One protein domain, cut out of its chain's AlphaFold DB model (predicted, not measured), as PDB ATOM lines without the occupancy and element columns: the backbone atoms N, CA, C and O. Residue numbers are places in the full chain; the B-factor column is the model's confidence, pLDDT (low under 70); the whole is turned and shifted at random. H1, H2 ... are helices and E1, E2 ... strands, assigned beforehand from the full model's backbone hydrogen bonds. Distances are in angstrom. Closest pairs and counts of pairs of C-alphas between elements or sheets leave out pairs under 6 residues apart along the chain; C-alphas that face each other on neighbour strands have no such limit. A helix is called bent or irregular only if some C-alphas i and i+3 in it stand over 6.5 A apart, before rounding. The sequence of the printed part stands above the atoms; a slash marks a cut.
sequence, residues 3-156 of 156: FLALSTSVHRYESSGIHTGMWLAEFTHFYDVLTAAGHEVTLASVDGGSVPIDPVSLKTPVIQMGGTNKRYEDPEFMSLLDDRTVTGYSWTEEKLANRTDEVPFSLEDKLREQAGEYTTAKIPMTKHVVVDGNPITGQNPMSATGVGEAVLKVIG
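What this domain is: This is residues 3 to 156 of the 156 residues of an uncharacterized protein of Corynebacterium coyleae (UniProt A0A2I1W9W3). Two small two-stranded sheets each have one helix packed on them, H1 on E1 and E2, H6 on E3 and E4, and these two helices lie side by side; H2 packs on the first part of H1. From this body a wide, loose loop with H4 and H5 swings out between H3 and E3, and its residues 104 to 117 stick out. The printed part has 154 residues, with six named helices and four named strands in the order E1 H1 E2 H2 H3 H4 H5 E3 E4 H6; E1 and E2 are parallel, the hairpin E3 and E4 is antiparallel. The class is mixed, helices and strands, with 73 residues, under half, in named elements. The whole is compact, with a radius of gyration of the C-alphas of 16.9 A and spans of 48 by 38 by 34 A.

Where its parts are: Find C-alpha 3 at (319.033, 217.651, 302.349); there E1 begins, residues 3 to 7, 13.0 A long. H1 is residues 24 to 36, 17.9 A, and E2 residues 40 to 45, 16.9 A. H2, residues 62 to 72, 12.0 A, is irregular: C-alphas 66 and 69 are 8.4 A apart. Next come H3, residues 75 to 78, H4, residues 91 to 96, which begins at (298.392, 212.405, 294.483), and H5, residues 107 to 113. E3 is residues 129 to 131 and E4 residues 136 to 138. H6, residues 141 to 155, runs 22.4 A to C-alpha 155 at (322.382, 228.599, 302.999); it is irregular, with C-alphas 142 and 145 7.3 A apart.

How they stand to each other: Look first at E1 and E2, where N 5 and O 42 are 2.8 A apart, within hydrogen-bond range. E1, H1 and E2 form a strand-helix-strand unit, two parallel neighbour strands with a helix between, its crossover right-handed; the closest C-alphas of H1 and E2, Tyr 31 and Val 41, are 6.5 A apart. H1 touches H2 with residues 24 to 29 alone, closest at the C-alphas of Ala 25 and Thr 68, 5.7 A, at a steep tilt of 63 degrees. H2 and H3 only just touch, only at the corner, with 3 pairs of C-alphas within 8 A, the closest Arg 71 and Phe 77, 6.2 A. H4 and H5 touch no helix. In the hairpin E3 and E4, N 130 and O 137 are 2.9 A apart, within hydrogen-bond range; the closest C-alphas of E4 and H6, Gly 138 and Val 147, are 5.9 A apart. H6 touches H1, closest at the C-alphas of Phe 30 and Gly 148, 4.8 A, at a shallow tilt of 28 degrees, the same way. Every O i to N i+4 pair is within hydrogen-bond range in H4, against 8 of 9 in H1, 1 of 7 in H2 with 5 of 8 O i to N i+3 pairs, 2 of 3 in H5 and 9 of 11 in H6; H3 is too short for such a pair.

The domain as a whole: The two C-alphas farthest apart, those of Pro 61 and Asn 98, are 50.0 A apart. The printed part has no cut. The links E1 to H1, E2 to H2, H3 to H4 and H5 to E3 are long. The mean pLDDT of the printed part is 74.4, and 50 residues are under 70, among them residues 83 to 126.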
ATOM      1  N   PHE A   3     319.452 217.526 303.741       84.75
ATOM      2  CA  PHE A   3     319.033 217.651 302.349       84.75
ATOM      3  C   PHE A   3     318.385 216.355 301.880       84.75
ATOM      4  O   PHE A   3     318.853 215.272 302.228       84.75
ATOM      5  N   LEU A   4     317.335 216.471 301.071       79.50
ATOM      6  CA  LEU A   4     316.731 215.351 300.359       79.50
ATOM      7  C   LEU A   4     317.089 215.476 298.875       79.50
ATOM      8  O   LEU A   4     316.667 216.423 298.218       79.50
ATOM      9  N   ALA A   5     317.877 214.535 298.365       85.06
ATOM     10  CA  ALA A   5     318.093 214.344 296.940       85.06
ATOM     11  C   ALA A   5     317.029 213.372 296.418       85.06
ATOM     12  O   ALA A   5     316.852 212.289 296.976       85.06
ATOM     13  N   LEU A   6     316.320 213.762 295.359       78.88
ATOM     14  CA  LEU A   6     315.310 212.929 294.711       78.88
ATOM     15  C   LEU A   6     315.841 212.428 293.372       78.88
ATOM     16  O   LEU A   6     316.358 213.207 292.574       78.88
ATOM     17  N   SER A   7     315.702 211.129 293.139       81.50
ATOM     18  CA  SER A   7     316.133 210.444 291.926       81.50
ATOM     19  C   SER A   7     314.968 209.732 291.247       81.50
ATOM     20  O   SER A   7     313.945 209.437 291.863       81.50
ATOM     21  N   THR A   8     315.133 209.426 289.966       78.38
ATOM     22  CA  THR A   8     314.191 208.594 289.217       78.38
ATOM     23  C   THR A   8     314.146 207.159 289.758       78.38
ATOM     24  O   THR A   8     315.153 206.631 290.228       78.38
ATOM     25  N   SER A   9     312.989 206.510 289.628       77.44
ATOM     26  CA  SER A   9     312.824 205.054 289.802       77.44
ATOM     27  C   SER A   9     312.815 204.300 288.462       77.44
ATOM     28  O   SER A   9     312.732 203.071 288.416       77.44
ATOM     29  N   VAL A  10     312.922 205.024 287.341       79.75
ATOM     30  CA  VAL A  10     312.904 204.452 285.992       79.75
ATOM     31  C   VAL A  10     314.236 203.767 285.698       79.75
ATOM     32  O   VAL A  10     315.285 204.403 285.669       79.75
ATOM     33  N   HIS A  11     314.186 202.463 285.428       79.44
ATOM     34  CA  HIS A  11     315.360 201.627 285.146       79.44
ATOM     35  C   HIS A  11     315.484 201.222 283.664       79.44
ATOM     36  O   HIS A  11     316.475 200.603 283.257       79.44
ATOM     37  N   ARG A  12     314.477 201.545 282.837       77.50
ATOM     38  CA  ARG A  12     314.456 201.326 281.381       77.50
ATOM     39  C   ARG A  12     313.609 202.377 280.674       77.50
ATOM     40  O   ARG A  12     312.566 202.768 281.182       77.50
ATOM     41  N   TYR A  13     314.002 202.747 279.460       70.06
ATOM     42  CA  TYR A  13     313.127 203.505 278.564       70.06
ATOM     43  C   TYR A  13     311.987 202.614 278.063       70.06
ATOM     44  O   TYR A  13     312.249 201.576 277.458       70.06
ATOM     45  N   GLU A  14     310.737 203.030 278.257       70.62
ATOM     46  CA  GLU A  14     309.549 202.236 277.900       70.62
ATOM     47  C   GLU A  14     309.521 201.838 276.414       70.62
ATOM     48  O   GLU A  14     309.249 200.690 276.073       70.62
ATOM     49  N   SER A  15     309.888 202.761 275.523       67.81
ATOM     50  CA  SER A  15     309.812 202.563 274.070       67.81
ATOM     51  C   SER A  15     310.895 201.648 273.490       67.81
ATOM     52  O   SER A  15     310.663 200.996 272.474       67.81
ATOM     53  N   SER A  16     312.085 201.608 274.095       77.38
ATOM     54  CA  SER A  16     313.246 200.876 273.557       77.38
ATOM     55  C   SER A  16     313.710 199.718 274.437       77.38
ATOM     56  O   SER A  16     314.499 198.887 273.992       77.38
ATOM     57  N   GLY A  17     313.274 199.667 275.697       79.69
ATOM     58  CA  GLY A  17     313.726 198.702 276.699       79.69
ATOM     59  C   GLY A  17     315.181 198.883 277.153       79.69
ATOM     60  O   GLY A  17     315.655 198.110 277.993       79.69
ATOM     61  N   ILE A  18     315.899 199.882 276.626       82.00
ATOM     62  CA  ILE A  18     317.295 200.165 276.979       82.00
ATOM     63  C   ILE A  18     317.375 200.539 278.461       82.00
ATOM     64  O   ILE A  18     316.579 201.341 278.947       82.00
ATOM     65  N   HIS A  19     318.343 199.950 279.165       80.69
ATOM     66  CA  HIS A  19     318.620 200.250 280.567       80.69
ATOM     67  C   HIS A  19     319.040 201.706 280.762       80.69
ATOM     68  O   HIS A  19     319.891 202.205 280.029       80.69
ATOM     69  N   THR A  20     318.480 202.339 281.786       86.12
ATOM     70  CA  THR A  20     318.822 203.694 282.223       86.12
ATOM     71  C   THR A  20     318.637 203.806 283.739       86.12
ATOM     72  O   THR A  20     318.408 202.796 284.404       86.12
ATOM     73  N   GLY A  21     318.777 205.005 284.291       86.56
ATOM     74  CA  GLY A  21     318.617 205.272 285.711       86.56
ATOM     75  C   GLY A  21     319.195 206.627 286.090       86.56
ATOM     76  O   GLY A  21     319.379 207.507 285.251       86.56
ATOM     77  N   MET A  22     319.521 206.781 287.365       90.81
ATOM     78  CA  MET A  22     320.255 207.927 287.879       90.81
ATOM     79  C   MET A  22     321.654 207.999 287.265       90.81
ATOM     80  O   MET A  22     322.380 207.000 287.219       90.81
ATOM     81  N   TRP A  23     322.071 209.197 286.861       90.38
ATOM     82  CA  TRP A  23     323.453 209.439 286.472       90.38
ATOM     83  C   TRP A  23     324.327 209.571 287.723       90.38
ATOM     84  O   TRP A  23     324.259 210.573 288.432       90.38
ATOM     85  N   LEU A  24     325.167 208.571 288.016       91.25
ATOM     86  CA  LEU A  24     325.833 208.477 289.323       91.25
ATOM     87  C   LEU A  24     326.666 209.719 289.683       91.25
ATOM     88  O   LEU A  24     326.611 210.186 290.818       91.25
ATOM     89  N   ALA A  25     327.388 210.285 288.710       90.81
ATOM     90  CA  ALA A  25     328.212 211.477 288.915       90.81
ATOM     91  C   ALA A  25     327.398 212.727 289.305       90.81
ATOM     92  O   ALA A  25     327.904 213.580 290.029       90.81
ATOM     93  N   GLU A  26     326.136 212.836 288.866       89.75
ATOM     94  CA  GLU A  26     325.280 213.967 289.247       89.75
ATOM     95  C   GLU A  26     324.982 213.959 290.743       89.75
ATOM     96  O   GLU A  26     325.033 214.998 291.401       89.75
ATOM     97  N   PHE A  27     324.739 212.771 291.296       93.00
ATOM     98  CA  PHE A  27     324.502 212.623 292.721       93.00
ATOM     99  C   PHE A  27     325.793 212.708 293.533       93.00
ATOM    100  O   PHE A  27     325.848 213.478 294.488       93.00
ATOM    101  N   THR A  28     326.841 211.959 293.173       94.44
ATOM    102  CA  THR A  28     328.068 211.888 293.988       94.44
ATOM    103  C   THR A  28     328.749 213.244 294.115       94.44
ATOM    104  O   THR A  28     329.178 213.607 295.205       94.44
ATOM    105  N   HIS A  29     328.804 214.037 293.042       94.19
ATOM    106  CA  HIS A  29     329.464 215.345 293.078       94.19
ATOM    107  C   HIS A  29     328.686 216.348 293.928       94.19
ATOM    108  O   HIS A  29     329.289 217.141 294.646       94.19
ATOM    109  N   PHE A  30     327.354 216.306 293.870       92.31
ATOM    110  CA  PHE A  30     326.490 217.101 294.738       92.31
ATOM    111  C   PHE A  30     326.610 216.664 296.208       92.31
ATOM    112  O   PHE A  30     326.810 217.496 297.095       92.31
ATOM    113  N   TYR A  31     326.544 215.354 296.454       93.69
ATOM    114  CA  TYR A  31     326.679 214.737 297.770       93.69
ATOM    115  C   TYR A  31     328.012 215.100 298.429       93.69
ATOM    116  O   TYR A  31     328.033 215.522 299.584       93.69
ATOM    117  N   ASP A  32     329.121 214.988 297.697       95.12
ATOM    118  CA  ASP A  32     330.462 215.276 298.205       95.12
ATOM    119  C   ASP A  32     330.597 216.732 298.648       95.12
ATOM    120  O   ASP A  32     331.147 216.996 299.716       95.12
ATOM    121  N   VAL A  33     330.042 217.679 297.883       95.69
ATOM    122  CA  VAL A  33     330.074 219.102 298.249       95.69
ATOM    123  C   VAL A  33     329.313 219.352 299.554       95.69
ATOM    124  O   VAL A  33     329.841 219.997 300.459       95.69
ATOM    125  N   LEU A  34     328.092 218.826 299.683       94.00
ATOM    126  CA  LEU A  34     327.271 219.060 300.873       94.00
ATOM    127  C   LEU A  34     327.803 218.330 302.114       94.00
ATOM    128  O   LEU A  34     327.823 218.897 303.207       94.00
ATOM    129  N   THR A  35     328.256 217.088 301.961       93.88
ATOM    130  CA  THR A  35     328.785 216.303 303.084       93.88
ATOM    131  C   THR A  35     330.145 216.810 303.558       93.88
ATOM    132  O   THR A  35     330.382 216.845 304.766       93.88
ATOM    133  N   ALA A  36     331.001 217.315 302.660       94.81
ATOM    134  CA  ALA A  36     332.237 218.004 303.039       94.81
ATOM    135  C   ALA A  36     331.979 219.281 303.864       94.81
ATOM    136  O   ALA A  36     332.793 219.635 304.715       94.81
ATOM    137  N   ALA A  37     330.831 219.937 303.666       95.56
ATOM    138  CA  ALA A  37     330.367 221.064 304.480       95.56
ATOM    139  C   ALA A  37     329.668 220.641 305.795       95.56
ATOM    140  O   ALA A  37     329.097 221.472 306.500       95.56
ATOM    141  N   GLY A  38     329.692 219.351 306.148       95.38
ATOM    142  CA  GLY A  38     329.092 218.833 307.381       95.38
ATOM    143  C   GLY A  38     327.565 218.753 307.337       95.38
ATOM    144  O   GLY A  38     326.904 218.831 308.375       95.38
ATOM    145  N   HIS A  39     326.972 218.657 306.146       94.12
ATOM    146  CA  HIS A  39     325.537 218.451 305.984       94.12
ATOM    147  C   HIS A  39     325.198 216.987 305.718       94.12
ATOM    148  O   HIS A  39     325.989 216.233 305.161       94.12
ATOM    149  N   GLU A  40     323.995 216.590 306.117       88.69
ATOM    150  CA  GLU A  40     323.471 215.250 305.874       88.69
ATOM    151  C   GLU A  40     322.659 215.267 304.578       88.69
ATOM    152  O   GLU A  40     321.814 216.147 304.391       88.69
ATOM    153  N   VAL A  41     322.895 214.298 303.696       88.94
ATOM    154  CA  VAL A  41     322.143 214.131 302.449       88.94
ATOM    155  C   VAL A  41     321.454 212.773 302.483       88.94
ATOM    156  O   VAL A  41     322.106 211.741 302.609       88.94
ATOM    157  N   THR A  42     320.130 212.779 302.373       84.75
ATOM    158  CA  THR A  42     319.313 211.579 302.175       84.75
ATOM    159  C   THR A  42     318.966 211.474 300.700       84.75
ATOM    160  O   THR A  42     318.483 212.444 300.124       84.75
ATOM    161  N   LEU A  43     319.201 210.316 300.091       85.38
ATOM    162  CA  LEU A  43     318.739 210.012 298.741       85.38
ATOM    163  C   LEU A  43     317.426 209.232 298.814       85.38
ATOM    164  O   LEU A  43     317.279 208.344 299.653       85.38
ATOM    165  N   ALA A  44     316.492 209.557 297.930       76.62
ATOM    166  CA  ALA A  44     315.282 208.782 297.719       76.62
ATOM    167  C   ALA A  44     314.921 208.709 296.236       76.62
ATOM    168  O   ALA A  44     315.267 209.598 295.457       76.62
ATOM    169  N   SER A  45     314.212 207.653 295.854       75.56
ATOM    170  CA  SER A  45     313.651 207.475 294.517       75.56
ATOM    171  C   SER A  45     312.162 207.856 294.501       75.56
ATOM    172  O   SER A  45     311.507 207.835 295.545       75.56
ATOM    173  N   VAL A  46     311.623 208.229 293.334       71.38
ATOM    174  CA  VAL A  46     310.216 208.663 293.177       71.38
ATOM    175  C   VAL A  46     309.215 207.618 293.684       71.38
ATOM    176  O   VAL A  46     308.297 207.964 294.424       71.38
ATOM    177  N   ASP A  47     309.415 206.351 293.331       68.81
ATOM    178  CA  ASP A  47     308.545 205.235 293.728       68.81
ATOM    179  C   ASP A  47     308.965 204.594 295.066       68.81
ATOM    180  O   ASP A  47     308.331 203.649 295.539       68.81
ATOM    181  N   GLY A  48     310.040 205.089 295.688       69.69
ATOM    182  CA  GLY A  48     310.705 204.428 296.806       69.69
ATOM    183  C   GLY A  48     311.486 203.173 296.388       69.69
ATOM    184  O   GLY A  48     311.480 202.740 295.234       69.69
ATOM    185  N   GLY A  49     312.206 202.595 297.350       74.06
ATOM    186  CA  GLY A  49     313.089 201.453 297.108       74.06
ATOM    187  C   GLY A  49     314.411 201.838 296.433       74.06
ATOM    188  O   GLY A  49     314.799 203.010 296.429       74.06
ATOM    189  N   SER A  50     315.115 200.846 295.886       80.94
ATOM    190  CA  SER A  50     316.452 201.035 295.315       80.94
ATOM    191  C   SER A  50     316.485 202.000 294.124       80.94
ATOM    192  O   SER A  50     315.600 202.024 293.266       80.94
ATOM    193  N   VAL A  51     317.542 202.812 294.063       86.06
ATOM    194  CA  VAL A  51     317.760 203.760 292.964       86.06
ATOM    195  C   VAL A  51     318.480 203.045 291.813       86.06
ATOM    196  O   VAL A  51     319.634 202.638 291.981       86.06
ATOM    197  N   PRO A  52     317.869 202.907 290.622       87.50
ATOM    198  CA  PRO A  52     318.559 202.334 289.475       87.50
ATOM    199  C   PRO A  52     319.659 203.279 288.989       87.50
ATOM    200  O   PRO A  52     319.457 204.490 288.917       87.50
ATOM    201  N   ILE A  53     320.814 202.734 288.605       89.69
ATOM    202  CA  ILE A  53     321.927 203.511 288.044       89.69
ATOM    203  C   ILE A  53     321.957 203.335 286.531       89.69
ATOM    204  O   ILE A  53     321.887 202.212 286.027       89.69
ATOM    205  N   ASP A  54     322.126 204.440 285.804       88.88
ATOM    206  CA  ASP A  54     322.329 204.374 284.364       88.88
ATOM    207  C   ASP A  54     323.667 203.668 284.052       88.88
ATOM    208  O   ASP A  54     324.730 204.151 284.469       88.88
ATOM    209  N   PRO A  55     323.672 202.553 283.297       88.06
ATOM    210  CA  PRO A  55     324.887 201.784 283.040       88.06
ATOM    211  C   PRO A  55     325.913 202.540 282.187       88.06
ATOM    212  O   PRO A  55     327.089 202.177 282.180       88.06
ATOM    213  N   VAL A  56     325.505 203.573 281.445       88.94
ATOM    214  CA  VAL A  56     326.421 204.444 280.701       88.94
ATOM    215  C   VAL A  56     327.211 205.331 281.658       88.94
ATOM    216  O   VAL A  56     328.401 205.542 281.428       88.94
ATOM    217  N   SER A  57     326.603 205.768 282.767       87.31
ATOM    218  CA  SER A  57     327.287 206.579 283.782       87.31
ATOM    219  C   SER A  57     328.444 205.837 284.476       87.31
ATOM    220  O   SER A  57     329.359 206.470 285.002       87.31
ATOM    221  N   LEU A  58     328.456 204.500 284.402       90.44
ATOM    222  CA  LEU A  58     329.491 203.630 284.969       90.44
ATOM    223  C   LEU A  58     330.666 203.344 284.017       90.44
ATOM    224  O   LEU A  58     331.628 202.677 284.395       90.44
ATOM    225  N   LYS A  59     330.617 203.816 282.767       90.19
ATOM    226  CA  LYS A  59     331.663 203.535 281.771       90.19
ATOM    227  C   LYS A  59     332.818 204.525 281.867       90.19
ATOM    228  O   LYS A  59     332.635 205.699 282.173       90.19
ATOM    229  N   THR A  60     334.022 204.083 281.523       88.19
ATOM    230  CA  THR A  60     335.186 204.966 281.339       88.19
ATOM    231  C   THR A  60     335.022 205.812 280.064       88.19
ATOM    232  O   THR A  60     334.569 205.276 279.050       88.19
ATOM    233  N   PRO A  61     335.401 207.108 280.071       87.50
ATOM    234  CA  PRO A  61     336.032 207.846 281.175       87.50
ATOM    235  C   PRO A  61     335.054 208.445 282.199       87.50
ATOM    236  O   PRO A  61     335.509 208.975 283.208       87.50
ATOM    237  N   VAL A  62     333.739 208.347 281.977       84.31
ATOM    238  CA  VAL A  62     332.691 209.004 282.784       84.31
ATOM    239  C   VAL A  62     332.801 208.669 284.271       84.31
ATOM    240  O   VAL A  62     332.869 209.577 285.095       84.31
ATOM    241  N   ILE A  63     332.907 207.385 284.624       90.50
ATOM    242  CA  ILE A  63     332.979 206.956 286.030       90.50
ATOM    243  C   ILE A  63     334.219 207.496 286.763       90.50
ATOM    244  O   ILE A  63     334.219 207.630 287.980       90.50
ATOM    245  N   GLN A  64     335.288 207.853 286.053       89.81
ATOM    246  CA  GLN A  64     336.507 208.382 286.675       89.81
ATOM    247  C   GLN A  64     336.403 209.884 286.984       89.81
ATOM    248  O   GLN A  64     337.223 210.433 287.722       89.81
ATOM    249  N   MET A  65     335.401 210.573 286.435       85.81
ATOM    250  CA  MET A  65     335.254 212.017 286.583       85.81
ATOM    251  C   MET A  65     334.856 212.386 288.012       85.81
ATOM    252  O   MET A  65     333.943 211.794 288.593       85.81
ATOM    253  N   GLY A  66     335.553 213.370 288.585       83.56
ATOM    254  CA  GLY A  66     335.285 213.885 289.932       83.56
ATOM    255  C   GLY A  66     335.431 212.853 291.057       83.56
ATOM    256  O   GLY A  66     334.944 213.089 292.150       83.56
ATOM    257  N   GLY A  67     336.085 211.709 290.809       88.94
ATOM    258  CA  GLY A  67     336.241 210.646 291.808       88.94
ATOM    259  C   GLY A  67     335.011 209.752 291.997       88.94
ATOM    260  O   GLY A  67     334.970 209.002 292.970       88.94
ATOM    261  N   THR A  68     334.041 209.786 291.074       90.06
ATOM    262  CA  THR A  68     332.810 208.967 291.127       90.06
ATOM    263  C   THR A  68     333.107 207.474 291.302       90.06
ATOM    264  O   THR A  68     332.412 206.793 292.049       90.06
ATOM    265  N   ASN A  69     334.181 206.966 290.693       92.62
ATOM    266  CA  ASN A  69     334.612 205.577 290.822       92.62
ATOM    267  C   ASN A  69     334.915 205.179 292.273       92.62
ATOM    268  O   ASN A  69     334.590 204.070 292.671       92.62
ATOM    269  N   LYS A  70     335.465 206.090 293.087       93.75
ATOM    270  CA  LYS A  70     335.750 205.810 294.501       93.75
ATOM    271  C   LYS A  70     334.467 205.603 295.299       93.75
ATOM    272  O   LYS A  70     334.431 204.752 296.172       93.75
ATOM    273  N   ARG A  71     333.422 206.378 294.986       91.81
ATOM    274  CA  ARG A  71     332.087 206.228 295.583       91.81
ATOM    275  C   ARG A  71     331.411 204.945 295.118       91.81
ATOM    276  O   ARG A  71     330.823 204.248 295.927       91.81
ATOM    277  N   TYR A  72     331.549 204.612 293.837       91.25
ATOM    278  CA  TYR A  72     331.036 203.358 293.292       91.25
ATOM    279  C   TYR A  72     331.687 202.115 293.927       91.25
ATOM    280  O   TYR A  72     331.028 201.099 294.123       91.25
ATOM    281  N   GLU A  73     332.976 202.196 294.255       92.56
ATOM    282  CA  GLU A  73     333.738 201.120 294.903       92.56
ATOM    283  C   GLU A  73     333.535 201.055 296.429       92.56
ATOM    284  O   GLU A  73     333.958 200.078 297.046       92.56
ATOM    285  N   ASP A  74     332.906 202.065 297.039       93.44
ATOM    286  CA  ASP A  74     332.657 202.172 298.480       93.44
ATOM    287  C   ASP A  74     331.310 201.516 298.850       93.44
ATOM    288  O   ASP A  74     330.250 202.079 298.561       93.44
ATOM    289  N   PRO A  75     331.305 200.343 299.515       89.06
ATOM    290  CA  PRO A  75     330.068 199.636 299.838       89.06
ATOM    291  C   PRO A  75     329.175 200.393 300.823       89.06
ATOM    292  O   PRO A  75     327.954 200.256 300.767       89.06
ATOM    293  N   GLU A  76     329.760 201.186 301.727       88.06
ATOM    294  CA  GLU A  76     328.994 201.964 302.703       88.06
ATOM    295  C   GLU A  76     328.242 203.086 301.989       88.06
ATOM    296  O   GLU A  76     327.033 203.234 302.172       88.06
ATOM    297  N   PHE A  77     328.922 203.813 301.100       89.44
ATOM    298  CA  PHE A  77     328.263 204.794 300.244       89.44
ATOM    299  C   PHE A  77     327.196 204.147 299.356       89.44
ATOM    300  O   PHE A  77     326.083 204.661 299.261       89.44
ATOM    301  N   MET A  78     327.510 203.015 298.722       88.75
ATOM    302  CA  MET A  78     326.571 202.349 297.821       88.75
ATOM    303  C   MET A  78     325.319 201.844 298.543       88.75
ATOM    304  O   MET A  78     324.237 201.900 297.968       88.75
ATOM    305  N   SER A  79     325.421 201.490 299.827       84.81
ATOM    306  CA  SER A  79     324.251 201.142 300.645       84.81
ATOM    307  C   SER A  79     323.262 202.299 300.844       84.81
ATOM    308  O   SER A  79     322.119 202.074 301.228       84.81
ATOM    309  N   LEU A  80     323.651 203.551 300.562       82.12
ATOM    310  CA  LEU A  80     322.729 204.694 300.574       82.12
ATOM    311  C   LEU A  80     321.736 204.669 299.404       82.12
ATOM    312  O   LEU A  80     320.706 205.338 299.479       82.12
ATOM    313  N   LEU A  81     322.069 203.946 298.330       81.31
ATOM    314  CA  LEU A  81     321.206 203.724 297.165       81.31
ATOM    315  C   LEU A  81     320.237 202.560 297.385       81.31
ATOM    316  O   LEU A  81     319.251 202.445 296.651       81.31
ATOM    317  N   ASP A  82     320.521 201.722 298.384       70.50
ATOM    318  CA  ASP A  82     319.678 200.611 298.791       70.50
ATOM    319  C   ASP A  82     318.573 201.124 299.728       70.50
ATOM    320  O   ASP A  82     318.825 201.848 300.692       70.50
ATOM    321  N   ASP A  83     317.329 200.774 299.393       56.06
ATOM    322  CA  ASP A  83     316.091 200.944 300.162       56.06
ATOM    323  C   ASP A  83     316.095 202.008 301.279       56.06
ATOM    324  O   ASP A  83     316.172 201.721 302.478       56.06
ATOM    325  N   ARG A  84     315.856 203.266 300.887       49.22
ATOM    326  CA  ARG A  84     315.363 204.314 301.792       49.22
ATOM    327  C   ARG A  84     313.868 204.512 301.549       49.22
ATOM    328  O   ARG A  84     313.447 204.943 300.480       49.22
ATOM    329  N   THR A  85     313.047 204.201 302.550       36.41
ATOM    330  CA  THR A  85     311.612 204.523 302.529       36.41
ATOM    331  C   THR A  85     311.424 205.986 302.931       36.41
ATOM    332  O   THR A  85     311.749 206.363 304.057       36.41
ATOM    333  N   VAL A  86     310.897 206.809 302.026       35.84
ATOM    334  CA  VAL A  86     310.485 208.196 302.297       35.84
ATOM    335  C   VAL A  86     308.991 208.357 302.013       35.84
ATOM    336  O   VAL A  86     308.404 207.544 301.308       35.84
ATOM    337  N   THR A  87     308.364 209.390 302.574       33.00
ATOM    338  CA  THR A  87     306.940 209.702 302.372       33.00
ATOM    339  C   THR A  87     306.779 211.166 301.966       33.00
ATOM    340  O   THR A  87     307.636 211.996 302.267       33.00
ATOM    341  N   GLY A  88     305.673 211.490 301.304       38.41
ATOM    342  CA  GLY A  88     305.267 212.839 300.902       38.41
ATOM    343  C   GLY A  88     303.760 212.860 300.645       38.41
ATOM    344  O   GLY A  88     303.129 211.809 300.727       38.41
ATOM    345  N   TYR A  89     303.172 214.025 300.361       32.19
ATOM    346  CA  TYR A  89     301.753 214.094 299.993       32.19
ATOM    347  C   TYR A  89     301.520 213.280 298.715       32.19
ATOM    348  O   TYR A  89     302.124 213.557 297.676       32.19
ATOM    349  N   SER A  90     300.686 212.245 298.789       44.19
ATOM    350  CA  SER A  90     300.354 211.438 297.618       44.19
ATOM    351  C   SER A  90     299.354 212.170 296.725       44.19
ATOM    352  O   SER A  90     298.514 212.946 297.182       44.19
ATOM    353  N   TRP A  91     299.369 211.858 295.430       45.19
ATOM    354  CA  TRP A  91     298.392 212.405 294.483       45.19
ATOM    355  C   TRP A  91     296.936 212.081 294.863       45.19
ATOM    356  O   TRP A  91     296.013 212.837 294.566       45.19
ATOM    357  N   THR A  92     296.719 210.958 295.550       47.03
ATOM    358  CA  THR A  92     295.412 210.577 296.094       47.03
ATOM    359  C   THR A  92     295.018 211.458 297.279       47.03
ATOM    360  O   THR A  92     293.864 211.865 297.365       47.03
ATOM    361  N   GLU A  93     295.956 211.799 298.162       45.62
ATOM    362  CA  GLU A  93     295.716 212.721 299.278       45.62
ATOM    363  C   GLU A  93     295.466 214.154 298.795       45.62
ATOM    364  O   GLU A  93     294.548 214.788 299.301       45.62
ATOM    365  N   GLU A  94     296.170 214.636 297.765       51.34
ATOM    366  CA  GLU A  94     295.896 215.945 297.138       51.34
ATOM    367  C   GLU A  94     294.470 216.022 296.555       51.34
ATOM    368  O   GLU A  94     293.756 217.017 296.719       51.34
ATOM    369  N   LYS A  95     294.010 214.929 295.930       51.94
ATOM    370  CA  LYS A  95     292.632 214.783 295.427       51.94
ATOM    371  C   LYS A  95     291.597 214.731 296.545       51.94
ATOM    372  O   LYS A  95     290.568 215.394 296.458       51.94
ATOM    373  N   LEU A  96     291.851 213.948 297.592       54.12
ATOM    374  CA  LEU A  96     290.934 213.790 298.725       54.12
ATOM    375  C   LEU A  96     290.877 215.040 299.614       54.12
ATOM    376  O   LEU A  96     289.832 215.323 300.195       54.12
ATOM    377  N   ALA A  97     291.962 215.813 299.682       53.06
ATOM    378  CA  ALA A  97     292.022 217.106 300.358       53.06
ATOM    379  C   ALA A  97     291.322 218.234 299.574       53.06
ATOM    380  O   ALA A  97     291.336 219.381 300.020       53.06
ATOM    381  N   ASN A  98     290.712 217.919 298.422       51.28
ATOM    382  CA  ASN A  98     290.046 218.862 297.523       51.28
ATOM    383  C   ASN A  98     290.967 220.019 297.080       51.28
ATOM    384  O   ASN A  98     290.500 221.124 296.808       51.28
ATOM    385  N   ARG A  99     292.283 219.761 297.021       45.59
ATOM    386  CA  ARG A  99     293.313 220.709 296.567       45.59
ATOM    387  C   ARG A  99     293.650 220.553 295.087       45.59
ATOM    388  O   ARG A  99     294.535 221.235 294.587       45.59
ATOM    389  N   THR A 100     292.921 219.719 294.352       49.38
ATOM    390  CA  THR A 100     293.056 219.565 292.893       49.38
ATOM    391  C   THR A 100     292.887 220.864 292.108       49.38
ATOM    392  O   THR A 100     293.484 220.991 291.046       49.38
ATOM    393  N   ASP A 101     292.134 221.829 292.642       49.31
ATOM    394  CA  ASP A 101     291.977 223.166 292.051       49.31
ATOM    395  C   ASP A 101     292.993 224.193 292.603       49.31
ATOM    396  O   ASP A 101     293.059 225.324 292.124       49.31
ATOM    397  N   GLU A 102     293.811 223.808 293.595       47.69
ATOM    398  CA  GLU A 102     294.874 224.630 294.200       47.69
ATOM    399  C   GLU A 102     296.299 224.155 293.852       47.69
ATOM    400  O   GLU A 102     297.252 224.921 294.003       47.69
ATOM    401  N   VAL A 103     296.465 222.928 293.344       45.38
ATOM    402  CA  VAL A 103     297.744 222.391 292.854       45.38
ATOM    403  C   VAL A 103     297.670 222.269 291.324       45.38
ATOM    404  O   VAL A 103     297.045 221.342 290.812       45.38
ATOM    405  N   PRO A 104     298.251 223.204 290.546       43.34
ATOM    406  CA  PRO A 104     297.675 223.550 289.247       43.34
ATOM    407  C   PRO A 104     298.209 222.762 288.038       43.34
ATOM    408  O   PRO A 104     297.900 223.160 286.914       43.34
ATOM    409  N   PHE A 105     299.071 221.744 288.205       44.00
ATOM    410  CA  PHE A 105     299.766 221.119 287.066       44.00
ATOM    411  C   PHE A 105     300.659 219.889 287.350       44.00
ATOM    412  O   PHE A 105     301.068 219.640 288.479       44.00
ATOM    413  N   SER A 106     301.046 219.198 286.264       44.75
ATOM    414  CA  SER A 106     302.151 218.224 286.157       44.75
ATOM    415  C   SER A 106     303.524 218.903 286.291       44.75
ATOM    416  O   SER A 106     303.849 219.813 285.523       44.75
ATOM    417  N   LEU A 107     304.335 218.470 287.267       41.06
ATOM    418  CA  LEU A 107     305.646 219.059 287.586       41.06
ATOM    419  C   LEU A 107     306.602 219.076 286.378       41.06
ATOM    420  O   LEU A 107     307.307 220.060 286.176       41.06
ATOM    421  N   GLU A 108     306.595 218.033 285.545       36.72
ATOM    422  CA  GLU A 108     307.434 217.953 284.343       36.72
ATOM    423  C   GLU A 108     306.979 218.931 283.242       36.72
ATOM    424  O   GLU A 108     307.808 219.610 282.632       36.72
ATOM    425  N   ASP A 109     305.667 219.056 283.023       42.06
ATOM    426  CA  ASP A 109     305.116 219.912 281.965       42.06
ATOM    427  C   ASP A 109     305.259 221.403 282.296       42.06
ATOM    428  O   ASP A 109     305.545 222.223 281.421       42.06
ATOM    429  N   LYS A 110     305.185 221.771 283.578       46.03
ATOM    430  CA  LYS A 110     305.379 223.166 283.991       46.03
ATOM    431  C   LYS A 110     306.800 223.622 284.180       46.03
ATOM    432  O   LYS A 110     307.043 224.814 284.027       46.03
ATOM    433  N   LEU A 111     307.750 222.729 284.424       44.09
ATOM    434  CA  LEU A 111     309.159 223.112 284.346       44.09
ATOM    435  C   LEU A 111     309.542 223.552 282.919       44.09
ATOM    436  O   LEU A 111     310.447 224.370 282.764       44.09
ATOM    437  N   ARG A 112     308.821 223.081 281.887       42.34
ATOM    438  CA  ARG A 112     308.981 223.530 280.492       42.34
ATOM    439  C   ARG A 112     308.178 224.797 280.150       42.34
ATOM    440  O   ARG A 112     308.671 225.603 279.370       42.34
ATOM    441  N   GLU A 113     306.988 224.998 280.725       41.12
ATOM    442  CA  GLU A 113     306.138 226.181 280.461       41.12
ATOM    443  C   GLU A 113     306.396 227.404 281.368       41.12
ATOM    444  O   GLU A 113     306.052 228.519 280.980       41.12
ATOM    445  N   GLN A 114     306.954 227.236 282.575       43.75
ATOM    446  CA  GLN A 114     307.049 228.298 283.597       43.75
ATOM    447  C   GLN A 114     308.460 228.734 283.990       43.75
ATOM    448  O   GLN A 114     308.610 229.564 284.889       43.75
ATOM    449  N   ALA A 115     309.496 228.266 283.296       48.91
ATOM    450  CA  ALA A 115     310.776 228.956 283.363       48.91
ATOM    451  C   ALA A 115     310.610 230.335 282.703       48.91
ATOM    452  O   ALA A 115     310.381 230.419 281.498       48.91
ATOM    453  N   GLY A 116     310.705 231.420 283.482       54.88
ATOM    454  CA  GLY A 116     310.688 232.779 282.925       54.88
ATOM    455  C   GLY A 116     311.795 232.977 281.882       54.88
ATOM    456  O   GLY A 116     311.594 233.663 280.882       54.88
ATOM    457  N   GLU A 117     312.931 232.300 282.080       57.00
ATOM    458  CA  GLU A 117     314.044 232.228 281.141       57.00
ATOM    459  C   GLU A 117     314.718 230.844 281.220       57.00
ATOM    460  O   GLU A 117     315.089 230.385 282.300       57.00
ATOM    461  N   TYR A 118     314.893 230.168 280.078       54.03
ATOM    462  CA  TYR A 118     315.673 228.929 279.971       54.03
ATOM    463  C   TYR A 118     317.018 229.244 279.324       54.03
ATOM    464  O   TYR A 118     317.087 229.612 278.149       54.03
ATOM    465  N   THR A 119     318.097 229.097 280.087       62.19
ATOM    466  CA  THR A 119     319.454 229.357 279.600       62.19
ATOM    467  C   THR A 119     320.251 228.065 279.535       62.19
ATOM    468  O   THR A 119     320.112 227.180 280.378       62.19
ATOM    469  N   THR A 120     321.120 227.967 278.534       56.03
ATOM    470  CA  THR A 120     322.053 226.850 278.382       56.03
ATOM    471  C   THR A 120     323.477 227.366 278.282       56.03
ATOM    472  O   THR A 120     323.720 228.482 277.811       56.03
ATOM    473  N   ALA A 121     324.446 226.517 278.610       65.69
ATOM    474  CA  ALA A 121     325.814 226.737 278.182       65.69
ATOM    475  C   ALA A 121     325.880 226.938 276.660       65.69
ATOM    476  O   ALA A 121     325.199 226.258 275.888       65.69
ATOM    477  N   LYS A 122     326.771 227.833 276.222       66.19
ATOM    478  CA  LYS A 122     327.062 228.056 274.794       66.19
ATOM    479  C   LYS A 122     327.670 226.825 274.119       66.19
ATOM    480  O   LYS A 122     327.579 226.686 272.905       66.19
ATOM    481  N   ILE A 123     328.311 225.958 274.903       63.47
ATOM    482  CA  ILE A 123     328.896 224.700 274.444       63.47
ATOM    483  C   ILE A 123     328.131 223.555 275.122       63.47
ATOM    484  O   ILE A 123     328.110 223.503 276.358       63.47
ATOM    485  N   PRO A 124     327.519 222.637 274.351       59.69
ATOM    486  CA  PRO A 124     326.851 221.463 274.903       59.69
ATOM    487  C   PRO A 124     327.763 220.677 275.851       59.69
ATOM    488  O   PRO A 124     328.967 220.580 275.624       59.69
ATOM    489  N   MET A 125     327.176 220.096 276.900       66.75
ATOM    490  CA  MET A 125     327.879 219.275 277.900       66.75
ATOM    491  C   MET A 125     328.949 220.008 278.731       66.75
ATOM    492  O   MET A 125     329.791 219.366 279.352       66.75
ATOM    493  N   THR A 126     328.924 221.342 278.782       69.38
ATOM    494  CA  THR A 126     329.754 222.120 279.720       69.38
ATOM    495  C   THR A 126     328.959 222.573 280.947       69.38
ATOM    496  O   THR A 126     327.727 222.605 280.913       69.38
ATOM    497  N   LYS A 127     329.663 222.896 282.044       81.00
ATOM    498  CA  LYS A 127     329.074 223.368 283.311       81.00
ATOM    499  C   LYS A 127     328.168 224.581 283.069       81.00
ATOM    500  O   LYS A 127     328.628 225.592 282.544       81.00
ATOM    501  N   HIS A 128     326.922 224.497 283.526       74.69
ATOM    502  CA  HIS A 128     325.964 225.602 283.547       74.69
ATOM    503  C   HIS A 128     325.063 225.473 284.770       74.69
ATOM    504  O   HIS A 128     324.403 224.450 284.948       74.69
ATOM    505  N   VAL A 129     325.074 226.495 285.622       83.94
ATOM    506  CA  VAL A 129     324.303 226.542 286.869       83.94
ATOM    507  C   VAL A 129     323.530 227.847 286.893       83.94
ATOM    508  O   VAL A 129     324.109 228.907 286.656       83.94
ATOM    509  N   VAL A 130     322.242 227.762 287.201       77.38
ATOM    510  CA  VAL A 130     321.360 228.917 287.369       77.38
ATOM    511  C   VAL A 130     320.918 228.968 288.827       77.38
ATOM    512  O   VAL A 130     320.465 227.968 289.385       77.38
ATOM    513  N   VAL A 131     321.076 230.139 289.441       84.44
ATOM    514  CA  VAL A 131     320.593 230.440 290.793       84.44
ATOM    515  C   VAL A 131     319.497 231.483 290.651       84.44
ATOM    516  O   VAL A 131     319.797 232.635 290.351       84.44
ATOM    517  N   ASP A 132     318.248 231.079 290.872       74.25
ATOM    518  CA  ASP A 132     317.095 231.980 290.905       74.25
ATOM    519  C   ASP A 132     316.408 231.879 292.274       74.25
ATOM    520  O   ASP A 132     315.349 231.278 292.446       74.25
ATOM    521  N   GLY A 133     317.105 232.373 293.303       74.44
ATOM    522  CA  GLY A 133     316.716 232.180 294.699       74.44
ATOM    523  C   GLY A 133     316.624 230.692 295.059       74.44
ATOM    524  O   GLY A 133     317.644 230.026 295.232       74.44
ATOM    525  N   ASN A 134     315.394 230.192 295.179       70.19
ATOM    526  CA  ASN A 134     315.065 228.775 295.299       70.19
ATOM    527  C   ASN A 134     313.955 228.483 294.270       70.19
ATOM    528  O   ASN A 134     312.803 228.837 294.541       70.19
ATOM    529  N   PRO A 135     314.286 227.913 293.092       73.06
ATOM    530  CA  PRO A 135     315.252 226.817 292.927       73.06
ATOM    531  C   PRO A 135     316.660 227.179 292.399       73.06
ATOM    532  O   PRO A 135     316.879 228.171 291.707       73.06
ATOM    533  N   ILE A 136     317.618 226.282 292.672       83.12
ATOM    534  CA  ILE A 136     318.962 226.239 292.067       83.12
ATOM    535  C   ILE A 136     319.015 225.042 291.117       83.12
ATOM    536  O   ILE A 136     318.669 223.930 291.514       83.12
ATOM    537  N   THR A 137     319.456 225.245 289.874       74.75
ATOM    538  CA  THR A 137     319.431 224.205 288.829       74.75
ATOM    539  C   THR A 137     320.767 224.074 288.100       74.75
ATOM    540  O   THR A 137     321.548 225.023 288.013       74.75
ATOM    541  N   GLY A 138     321.046 222.877 287.576       75.62
ATOM    542  CA  GLY A 138     322.224 222.572 286.764       75.62
ATOM    543  C   GLY A 138     321.829 221.837 285.486       75.62
ATOM    544  O   GLY A 138     320.892 221.046 285.496       75.62
ATOM    545  N   GLN A 139     322.524 222.103 284.379       65.94
ATOM    546  CA  GLN A 139     322.099 221.616 283.059       65.94
ATOM    547  C   GLN A 139     322.432 220.138 282.786       65.94
ATOM    548  O   GLN A 139     321.760 219.498 281.983       65.94
ATOM    549  N   ASN A 140     323.534 219.627 283.337       68.44
ATOM    550  CA  ASN A 140     324.127 218.336 282.959       68.44
ATOM    551  C   ASN A 140     325.104 217.843 284.049       68.44
ATOM    552  O   ASN A 140     325.397 218.616 284.971       68.44
ATOM    553  N   PRO A 141     325.710 216.643 283.917       80.19
ATOM    554  CA  PRO A 141     326.624 216.108 284.928       80.19
ATOM    555  C   PRO A 141     327.796 217.022 285.293       80.19
ATOM    556  O   PRO A 141     328.175 217.104 286.458       80.19
ATOM    557  N   MET A 142     328.323 217.800 284.341       83.69
ATOM    558  CA  MET A 142     329.408 218.760 284.607       83.69
ATOM    559  C   MET A 142     328.988 219.922 285.517       83.69
ATOM    560  O   MET A 142     329.828 220.694 285.981       83.69
ATOM    561  N   SER A 143     327.687 220.071 285.753       84.38
ATOM    562  CA  SER A 143     327.096 221.134 286.559       84.38
ATOM    563  C   SER A 143     326.861 220.719 288.012       84.38
ATOM    564  O   SER A 143     326.710 221.600 288.855       84.38
ATOM    565  N   ALA A 144     326.898 219.421 288.330       85.81
ATOM    566  CA  ALA A 144     326.514 218.871 289.631       85.81
ATOM    567  C   ALA A 144     327.309 219.447 290.813       85.81
ATOM    568  O   ALA A 144     326.718 219.948 291.771       85.81
ATOM    569  N   THR A 145     328.644 219.494 290.713       91.56
ATOM    570  CA  THR A 145     329.490 220.165 291.720       91.56
ATOM    571  C   THR A 145     329.077 221.625 291.908       91.56
ATOM    572  O   THR A 145     328.971 222.109 293.029       91.56
ATOM    573  N   GLY A 146     328.799 222.332 290.808       89.44
ATOM    574  CA  GLY A 146     328.408 223.738 290.852       89.44
ATOM    575  C   GLY A 146     327.048 223.979 291.501       89.44
ATOM    576  O   GLY A 146     326.879 225.002 292.157       89.44
ATOM    577  N   VAL A 147     326.104 223.048 291.349       87.94
ATOM    578  CA  VAL A 147     324.819 223.092 292.060       87.94
ATOM    579  C   VAL A 147     325.053 222.961 293.562       87.94
ATOM    580  O   VAL A 147     324.552 223.789 294.316       87.94
ATOM    581  N   GLY A 148     325.872 221.997 293.999       88.06
ATOM    582  CA  GLY A 148     326.237 221.850 295.413       88.06
ATOM    583  C   GLY A 148     326.893 223.114 295.981       88.06
ATOM    584  O   GLY A 148     326.487 223.610 297.030       88.06
ATOM    585  N   GLU A 149     327.857 223.692 295.257       92.81
ATOM    586  CA  GLU A 149     328.537 224.936 295.651       92.81
ATOM    587  C   GLU A 149     327.559 226.114 295.765       92.81
ATOM    588  O   GLU A 149     327.673 226.940 296.672       92.81
ATOM    589  N   ALA A 150     326.613 226.218 294.830       89.00
ATOM    590  CA  ALA A 150     325.602 227.265 294.828       89.00
ATOM    591  C   ALA A 150     324.608 227.102 295.984       89.00
ATOM    592  O   ALA A 150     324.275 228.095 296.628       89.00
ATOM    593  N   VAL A 151     324.192 225.868 296.286       89.19
ATOM    594  CA  VAL A 151     323.346 225.561 297.446       89.19
ATOM    595  C   VAL A 151     324.014 226.037 298.729       89.19
ATOM    596  O   VAL A 151     323.389 226.797 299.464       89.19
ATOM    597  N   LEU A 152     325.281 225.670 298.965       90.38
ATOM    598  CA  LEU A 152     326.021 226.113 300.153       90.38
ATOM    599  C   LEU A 152     326.031 227.640 300.272       90.38
ATOM    600  O   LEU A 152     325.647 228.176 301.302       90.38
ATOM    601  N   LYS A 153     326.339 228.358 299.186       88.88
ATOM    602  CA  LYS A 153     326.339 229.832 299.188       88.88
ATOM    603  C   LYS A 153     324.996 230.454 299.570       88.88
ATOM    604  O   LYS A 153     324.990 231.543 300.136       88.88
ATOM    605  N   VAL A 154     323.879 229.817 299.218       86.88
ATOM    606  CA  VAL A 154     322.538 230.318 299.554       86.88
ATOM    607  C   VAL A 154     322.194 230.060 301.021       86.88
ATOM    608  O   VAL A 154     321.467 230.855 301.613       86.88
ATOM    609  N   ILE A 155     322.717 228.985 301.620       86.06
ATOM    610  CA  ILE A 155     322.382 228.599 302.999       86.06
ATOM    611  C   ILE A 155     323.376 229.080 304.071       86.06
ATOM    612  O   ILE A 155     323.008 229.060 305.247       86.06
ATOM    613  N   GLY A 156     324.570 229.554 303.694       68.19
ATOM    614  CA  GLY A 156     325.567 230.165 304.592       68.19
ATOM    615  C   GLY A 156     326.813 229.316 304.801       68.19
ATOM    616  O   GLY A 156     327.357 229.384 305.925       68.19
TER     617      GLY A 156